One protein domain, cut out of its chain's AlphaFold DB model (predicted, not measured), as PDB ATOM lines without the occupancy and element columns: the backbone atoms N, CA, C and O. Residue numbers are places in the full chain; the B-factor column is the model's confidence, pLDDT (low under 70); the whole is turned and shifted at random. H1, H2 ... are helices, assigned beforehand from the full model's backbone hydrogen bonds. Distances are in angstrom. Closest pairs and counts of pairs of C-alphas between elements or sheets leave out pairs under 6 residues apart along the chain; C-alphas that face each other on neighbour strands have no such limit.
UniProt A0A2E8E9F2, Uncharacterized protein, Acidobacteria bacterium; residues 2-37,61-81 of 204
ATOM      1  N   SER A   2     131.881 141.597 144.821       70.69
ATOM      2  CA  SER A   2     133.120 140.900 144.449       70.69
ATOM      3  C   SER A   2     132.890 140.024 143.213       70.69
ATOM      4  O   SER A   2     131.789 139.521 142.997       70.69
ATOM      5  N   SER A   3     133.923 139.816 142.392       74.12
ATOM      6  CA  SER A   3     133.832 138.979 141.183       74.12
ATOM      7  C   SER A   3     133.357 137.548 141.476       74.12
ATOM      8  O   SER A   3     132.765 136.912 140.610       74.12
ATOM      9  N   GLN A   4     133.568 137.057 142.702       74.44
ATOM     10  CA  GLN A   4     133.112 135.740 143.155       74.44
ATOM     11  C   GLN A   4     131.581 135.661 143.289       74.44
ATOM     12  O   GLN A   4     130.985 134.693 142.824       74.44
ATOM     13  N   GLU A   5     130.930 136.707 143.807       76.75
ATOM     14  CA  GLU A   5     129.463 136.781 143.922       76.75
ATOM     15  C   GLU A   5     128.785 136.741 142.543       76.75
ATOM     16  O   GLU A   5     127.763 136.081 142.351       76.75
ATOM     17  N   LEU A   6     129.385 137.408 141.551       81.31
ATOM     18  CA  LEU A   6     128.873 137.423 140.181       81.31
ATOM     19  C   LEU A   6     128.969 136.036 139.532       81.31
ATOM     20  O   LEU A   6     128.018 135.595 138.892       81.31
ATOM     21  N   VAL A   7     130.086 135.328 139.731       80.88
ATOM     22  CA  VAL A   7     130.286 133.967 139.203       80.88
ATOM     23  C   VAL A   7     129.267 132.995 139.795       80.88
ATOM     24  O   VAL A   7     128.656 132.225 139.055       80.88
ATOM     25  N   VAL A   8     129.032 133.066 141.106       82.75
ATOM     26  CA  VAL A   8     128.057 132.217 141.798       82.75
ATOM     27  C   VAL A   8     126.633 132.480 141.300       82.75
ATOM     28  O   VAL A   8     125.887 131.542 141.009       82.75
ATOM     29  N   LEU A   9     126.254 133.750 141.138       80.06
ATOM     30  CA  LEU A   9     124.928 134.130 140.650       80.06
ATOM     31  C   LEU A   9     124.707 133.664 139.201       80.06
ATOM     32  O   LEU A   9     123.659 133.096 138.888       80.06
ATOM     33  N   VAL A  10     125.707 133.834 138.329       85.44
ATOM     34  CA  VAL A  10     125.645 133.393 136.927       85.44
ATOM     35  C   VAL A  10     125.581 131.870 136.819       85.44
ATOM     36  O   VAL A  10     124.734 131.362 136.086       85.44
ATOM     37  N   MET A  11     126.404 131.133 137.572       79.44
ATOM     38  CA  MET A  11     126.371 129.664 137.577       79.44
ATOM     39  C   MET A  11     125.015 129.128 138.033       79.44
ATOM     40  O   MET A  11     124.478 128.207 137.422       79.44
ATOM     41  N   ARG A  12     124.401 129.763 139.033       79.44
ATOM     42  CA  ARG A  12     123.062 129.403 139.506       79.44
ATOM     43  C   ARG A  12     121.966 129.679 138.474       79.44
ATOM     44  O   ARG A  12     121.044 128.876 138.324       79.44
ATOM     45  N   MET A  13     122.038 130.810 137.771       83.62
ATOM     46  CA  MET A  13     121.112 131.123 136.675       83.62
ATOM     47  C   MET A  13     121.255 130.108 135.538       83.62
ATOM     48  O   MET A  13     120.257 129.613 135.016       83.62
ATOM     49  N   LEU A  14     122.495 129.755 135.198       86.44
ATOM     50  CA  LEU A  14     122.806 128.784 134.158       86.44
ATOM     51  C   LEU A  14     122.311 127.379 134.523       86.44
ATOM     52  O   LEU A  14     121.684 126.730 133.693       86.44
ATOM     53  N   GLU A  15     122.501 126.942 135.770       80.75
ATOM     54  CA  GLU A  15     121.984 125.667 136.282       80.75
ATOM     55  C   GLU A  15     120.453 125.595 136.179       80.75
ATOM     56  O   GLU A  15     119.901 124.602 135.703       80.75
ATOM     57  N   ARG A  16     119.749 126.671 136.554       83.19
ATOM     58  CA  ARG A  16     118.282 126.737 136.456       83.19
ATOM     59  C   ARG A  16     117.801 126.690 135.005       83.19
ATOM     60  O   ARG A  16     116.838 125.985 134.719       83.19
ATOM     61  N   ILE A  17     118.482 127.381 134.089       85.56
ATOM     62  CA  ILE A  17     118.174 127.341 132.649       85.56
ATOM     63  C   ILE A  17     118.448 125.946 132.073       85.56
ATOM     64  O   ILE A  17     117.633 125.438 131.307       85.56
ATOM     65  N   LEU A  18     119.552 125.304 132.466       82.94
ATOM     66  CA  LEU A  18     119.910 123.958 132.019       82.94
ATOM     67  C   LEU A  18     118.892 122.920 132.509       82.94
ATOM     68  O   LEU A  18     118.440 122.094 131.722       82.94
ATOM     69  N   ALA A  19     118.478 122.995 133.776       76.06
ATOM     70  CA  ALA A  19     117.461 122.112 134.343       76.06
ATOM     71  C   ALA A  19     116.115 122.251 133.611       76.06
ATOM     72  O   ALA A  19     115.504 121.249 133.235       76.06
ATOM     73  N   VAL A  20     115.680 123.488 133.339       82.50
ATOM     74  CA  VAL A  20     114.467 123.756 132.548       82.50
ATOM     75  C   VAL A  20     114.634 123.280 131.102       82.50
ATOM     76  O   VAL A  20     113.705 122.705 130.542       82.50
ATOM     77  N   GLY A  21     115.815 123.455 130.507       83.12
ATOM     78  CA  GLY A  21     116.126 123.002 129.152       83.12
ATOM     79  C   GLY A  21     116.090 121.481 129.008       83.12
ATOM     80  O   GLY A  21     115.452 120.971 128.091       83.12
ATOM     81  N   ILE A  22     116.708 120.745 129.936       80.50
ATOM     82  CA  ILE A  22     116.698 119.274 129.962       80.50
ATOM     83  C   ILE A  22     115.275 118.754 130.213       80.50
ATOM     84  O   ILE A  22     114.840 117.813 129.545       80.50
ATOM     85  N   GLY A  23     114.524 119.396 131.116       75.75
ATOM     86  CA  GLY A  23     113.110 119.097 131.350       75.75
ATOM     87  C   GLY A  23     112.244 119.336 130.109       75.75
ATOM     88  O   GLY A  23     111.473 118.473 129.703       75.75
ATOM     89  N   GLY A  24     112.411 120.473 129.434       80.00
ATOM     90  CA  GLY A  24     111.700 120.775 128.191       80.00
ATOM     91  C   GLY A  24     112.064 119.815 127.056       80.00
ATOM     92  O   GLY A  24     111.187 119.365 126.321       80.00
ATOM     93  N   LEU A  25     113.343 119.447 126.939       74.69
ATOM     94  CA  LEU A  25     113.832 118.525 125.915       74.69
ATOM     95  C   LEU A  25     113.288 117.105 126.113       74.69
ATOM     96  O   LEU A  25     112.919 116.457 125.136       74.69
ATOM     97  N   THR A  26     113.189 116.632 127.358       74.44
ATOM     98  CA  THR A  26     112.569 115.334 127.675       74.44
ATOM     99  C   THR A  26     111.075 115.326 127.360       74.44
ATOM    100  O   THR A  26     110.592 114.364 126.761       74.44
ATOM    101  N   VAL A  27     110.358 116.416 127.654       75.88
ATOM    102  CA  VAL A  27     108.950 116.577 127.250       75.88
ATOM    103  C   VAL A  27     108.806 116.581 125.729       75.88
ATOM    104  O   VAL A  27     107.970 115.865 125.181       75.88
ATOM    105  N   TYR A  28     109.657 117.333 125.030       76.50
ATOM    106  CA  TYR A  28     109.636 117.428 123.573       76.50
ATOM    107  C   TYR A  28     109.947 116.091 122.889       76.50
ATOM    108  O   TYR A  28     109.248 115.699 121.954       76.50
ATOM    109  N   LEU A  29     110.963 115.362 123.360       71.44
ATOM    110  CA  LEU A  29     111.305 114.026 122.861       71.44
ATOM    111  C   LEU A  29     110.183 113.023 123.132       71.44
ATOM    112  O   LEU A  29     109.845 112.258 122.232       71.44
ATOM    113  N   GLY A  30     109.567 113.062 124.319       66.38
ATOM    114  CA  GLY A  30     108.407 112.233 124.647       66.38
ATOM    115  C   GLY A  30     107.214 112.507 123.725       66.38
ATOM    116  O   GLY A  30     106.638 111.573 123.167       66.38
ATOM    117  N   PHE A  31     106.898 113.784 123.483       69.31
ATOM    118  CA  PHE A  31     105.862 114.195 122.533       69.31
ATOM    119  C   PHE A  31     106.180 113.734 121.105       69.31
ATOM    120  O   PHE A  31     105.335 113.145 120.433       69.31
ATOM    121  N   ARG A  32     107.414 113.948 120.639       69.00
ATOM    122  CA  ARG A  32     107.830 113.604 119.273       69.00
ATOM    123  C   ARG A  32     107.853 112.094 119.038       69.00
ATOM    124  O   ARG A  32     107.435 111.656 117.971       69.00
ATOM    125  N   LEU A  33     108.308 111.311 120.015       62.94
ATOM    126  CA  LEU A  33     108.288 109.848 119.959       62.94
ATOM    127  C   LEU A  33     106.849 109.330 119.826       62.94
ATOM    128  O   LEU A  33     106.605 108.412 119.052       62.94
ATOM    129  N   PHE A  34     105.897 109.970 120.512       61.44
ATOM    130  CA  PHE A  34     104.475 109.634 120.442       61.44
ATOM    131  C   PHE A  34     103.812 110.035 119.118       61.44
ATOM    132  O   PHE A  34     103.016 109.274 118.586       61.44
ATOM    133  N   VAL A  35     104.176 111.183 118.537       63.34
ATOM    134  CA  VAL A  35     103.697 111.584 117.198       63.34
ATOM    135  C   VAL A  35     104.260 110.675 116.099       63.34
ATOM    136  O   VAL A  35     103.590 110.439 115.095       63.34
ATOM    137  N   LEU A  36     105.480 110.157 116.277       61.09
ATOM    138  CA  LEU A  36     106.086 109.200 115.349       61.09
ATOM    139  C   LEU A  36     105.600 107.759 115.531       61.09
ATOM    140  O   LEU A  36     105.869 106.943 114.651       61.09
ATOM    141  N   LEU A  37     104.917 107.429 116.629       55.31
ATOM    142  CA  LEU A  37     104.290 106.123 116.808       55.31
ATOM    143  C   LEU A  37     103.038 106.072 115.920       55.31
ATOM    144  O   LEU A  37     102.055 106.758 116.209       55.31
ATOM    145  N   PRO A  61      98.787 110.870 127.773       56.50
ATOM    146  CA  PRO A  61     100.129 111.139 128.290       56.50
ATOM    147  C   PRO A  61     100.259 112.536 128.930       56.50
ATOM    148  O   PRO A  61     101.132 112.749 129.763       56.50
ATOM    149  N   ASP A  62      99.343 113.456 128.614       53.38
ATOM    150  CA  ASP A  62      99.175 114.767 129.246       53.38
ATOM    151  C   ASP A  62      99.097 114.710 130.785       53.38
ATOM    152  O   ASP A  62      99.729 115.509 131.468       53.38
ATOM    153  N   VAL A  63      98.437 113.698 131.364       66.19
ATOM    154  CA  VAL A  63      98.368 113.531 132.829       66.19
ATOM    155  C   VAL A  63      99.734 113.164 133.416       66.19
ATOM    156  O   VAL A  63     100.085 113.640 134.494       66.19
ATOM    157  N   PHE A  64     100.541 112.376 132.697       64.62
ATOM    158  CA  PHE A  64     101.908 112.058 133.118       64.62
ATOM    159  C   PHE A  64     102.824 113.283 133.021       64.62
ATOM    160  O   PHE A  64     103.633 113.510 133.920       64.62
ATOM    161  N   PHE A  65     102.655 114.117 131.990       63.34
ATOM    162  CA  PHE A  65     103.380 115.383 131.862       63.34
ATOM    163  C   PHE A  65     102.972 116.404 132.929       63.34
ATOM    164  O   PHE A  65     103.844 117.058 133.501       63.34
ATOM    165  N   MET A  66     101.683 116.500 133.267       69.06
ATOM    166  CA  MET A  66     101.200 117.364 134.344       69.06
ATOM    167  C   MET A  66     101.705 116.889 135.710       69.06
ATOM    168  O   MET A  66     102.207 117.696 136.489       69.06
ATOM    169  N   ALA A  67     101.644 115.582 135.986       69.38
ATOM    170  CA  ALA A  67     102.143 115.004 137.232       69.38
ATOM    171  C   ALA A  67     103.657 115.209 137.391       69.38
ATOM    172  O   ALA A  67     104.120 115.597 138.463       69.38
ATOM    173  N   PHE A  68     104.428 115.021 136.316       69.56
ATOM    174  CA  PHE A  68     105.866 115.272 136.324       69.56
ATOM    175  C   PHE A  68     106.200 116.766 136.461       69.56
ATOM    176  O   PHE A  68     107.080 117.134 137.237       69.56
ATOM    177  N   GLY A  69     105.465 117.649 135.777       63.84
ATOM    178  CA  GLY A  69     105.619 119.100 135.906       63.84
ATOM    179  C   GLY A  69     105.304 119.606 137.316       63.84
ATOM    180  O   GLY A  69     106.059 120.401 137.875       63.84
ATOM    181  N   VAL A  70     104.237 119.092 137.934       74.31
ATOM    182  CA  VAL A  70     103.887 119.378 139.333       74.31
ATOM    183  C   VAL A  70     104.953 118.837 140.286       74.31
ATOM    184  O   VAL A  70     105.330 119.538 141.221       74.31
ATOM    185  N   PHE A  71     105.502 117.647 140.030       73.75
ATOM    186  CA  PHE A  71     106.601 117.084 140.818       73.75
ATOM    187  C   PHE A  71     107.872 117.948 140.751       73.75
ATOM    188  O   PHE A  71     108.478 118.231 141.783       73.75
ATOM    189  N   LEU A  72     108.246 118.439 139.566       66.19
ATOM    190  CA  LEU A  72     109.384 119.349 139.398       66.19
ATOM    191  C   LEU A  72     109.153 120.714 140.059       66.19
ATOM    192  O   LEU A  72     110.055 121.240 140.710       66.19
ATOM    193  N   LEU A  73     107.951 121.288 139.935       67.31
ATOM    194  CA  LEU A  73     107.595 122.532 140.623       67.31
ATOM    195  C   LEU A  73     107.630 122.356 142.141       67.31
ATOM    196  O   LEU A  73     108.185 123.201 142.842       67.31
ATOM    197  N   TYR A  74     107.101 121.241 142.644       74.31
ATOM    198  CA  TYR A  74     107.161 120.889 144.057       74.31
ATOM    199  C   TYR A  74     108.607 120.766 144.544       74.31
ATOM    200  O   TYR A  74     108.955 121.323 145.587       74.31
ATOM    201  N   GLN A  75     109.476 120.108 143.771       67.31
ATOM    202  CA  GLN A  75     110.893 120.003 144.108       67.31
ATOM    203  C   GLN A  75     111.579 121.381 144.105       67.31
ATOM    204  O   GLN A  75     112.331 121.701 145.023       67.31
ATOM    205  N   SER A  76     111.252 122.235 143.131       65.88
ATOM    206  CA  SER A  76     111.785 123.597 143.022       65.88
ATOM    207  C   SER A  76     111.361 124.497 144.190       65.88
ATOM    208  O   SER A  76     112.198 125.219 144.730       65.88
ATOM    209  N   PHE A  77     110.095 124.433 144.619       66.38
ATOM    210  CA  PHE A  77     109.587 125.202 145.763       66.38
ATOM    211  C   PHE A  77     110.058 124.661 147.117       66.38
ATOM    212  O   PHE A  77     110.178 125.426 148.074       66.38
ATOM    213  N   SER A  78     110.361 123.364 147.204       66.44
ATOM    214  CA  SER A  78     110.872 122.747 148.434       66.44
ATOM    215  C   SER A  78     112.336 123.112 148.726       66.44
ATOM    216  O   SER A  78     112.788 122.975 149.863       66.44
ATOM    217  N   MET A  79     113.081 123.636 147.746       54.69
ATOM    218  CA  MET A  79     114.434 124.161 147.952       54.69
ATOM    219  C   MET A  79     114.387 125.577 148.547       54.69
ATOM    220  O   MET A  79     114.378 126.574 147.824       54.69
ATOM    221  N   ARG A  80     114.392 125.691 149.882       49.47
ATOM    222  CA  ARG A  80     114.597 126.989 150.547       49.47
ATOM    223  C   ARG A  80     116.034 127.468 150.352       49.47
ATOM    224  O   ARG A  80     116.991 126.761 150.650       49.47
ATOM    225  N   ILE A  81     116.169 128.699 149.869       49.78
ATOM    226  CA  ILE A  81     117.451 129.361 149.637       49.78
ATOM    227  C   ILE A  81     117.918 129.958 150.964       49.78
ATOM    228  O   ILE A  81     117.393 130.982 151.389       49.78
TER     229      ILE A  81
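Overview. This is residues 2 to 37 and 61 to 81 of the 204 residues of an uncharacterized protein of Acidobacteria bacterium (UniProt A0A2E8E9F2). What shape do these atoms make? One long helix, H1, and a shorter helix, H2, lie nearly side by side and run opposite ways, a loose pair with a single close approach. Residues 2 to 15, of which 3 to 15 belong to H1, stick out free of H2. What is the make-up? The printed part has 57 residues, with two named helices, H1 then H2, and no named strand: the class is all helix. How compact is it? It is only just loose, close to extended, with a radius of gyration of the C-alphas of 15.4 A and spans of 53 by 23 by 6 A.

Along the chain. Where is the first helix? H1 is residues 3 to 36, from C-alpha 3 at (133.832, 138.979, 141.183) to C-alpha 36 at (106.086, 109.200, 115.349), 48.2 A. Where is the second? H2 is residues 61 to 78, 25.6 A from first to last C-alpha, and ends with C-alpha 78 at (110.872, 122.747, 148.434).

Arrangement. How do H1 and H2 stand? They are close but not clearly touching: their closest C-alphas, those of Val 27 and Phe 65, are 7.3 A apart. They run opposite ways at a shallow tilt of 13 degrees, with centres 15.0 A apart. What do the backbones show? In H1 and H2 every O i to N i+4 pair is within hydrogen-bond range.

Size, cuts and confidence. How large is it? The two C-alphas farthest apart, those of Ser 2 and Leu 37, are 53.0 A apart. Where is the cut? Residues 38 to 60 are not printed, and C-alphas 37 and 61 are 13.2 A apart across the cut; the link from H1 to H2 runs across it. Where is confidence low? The mean pLDDT of the printed part is 71.6, and 26 residues are under 70: 30 to 37, 61 to 69, 72 to 73 and 75 to 81.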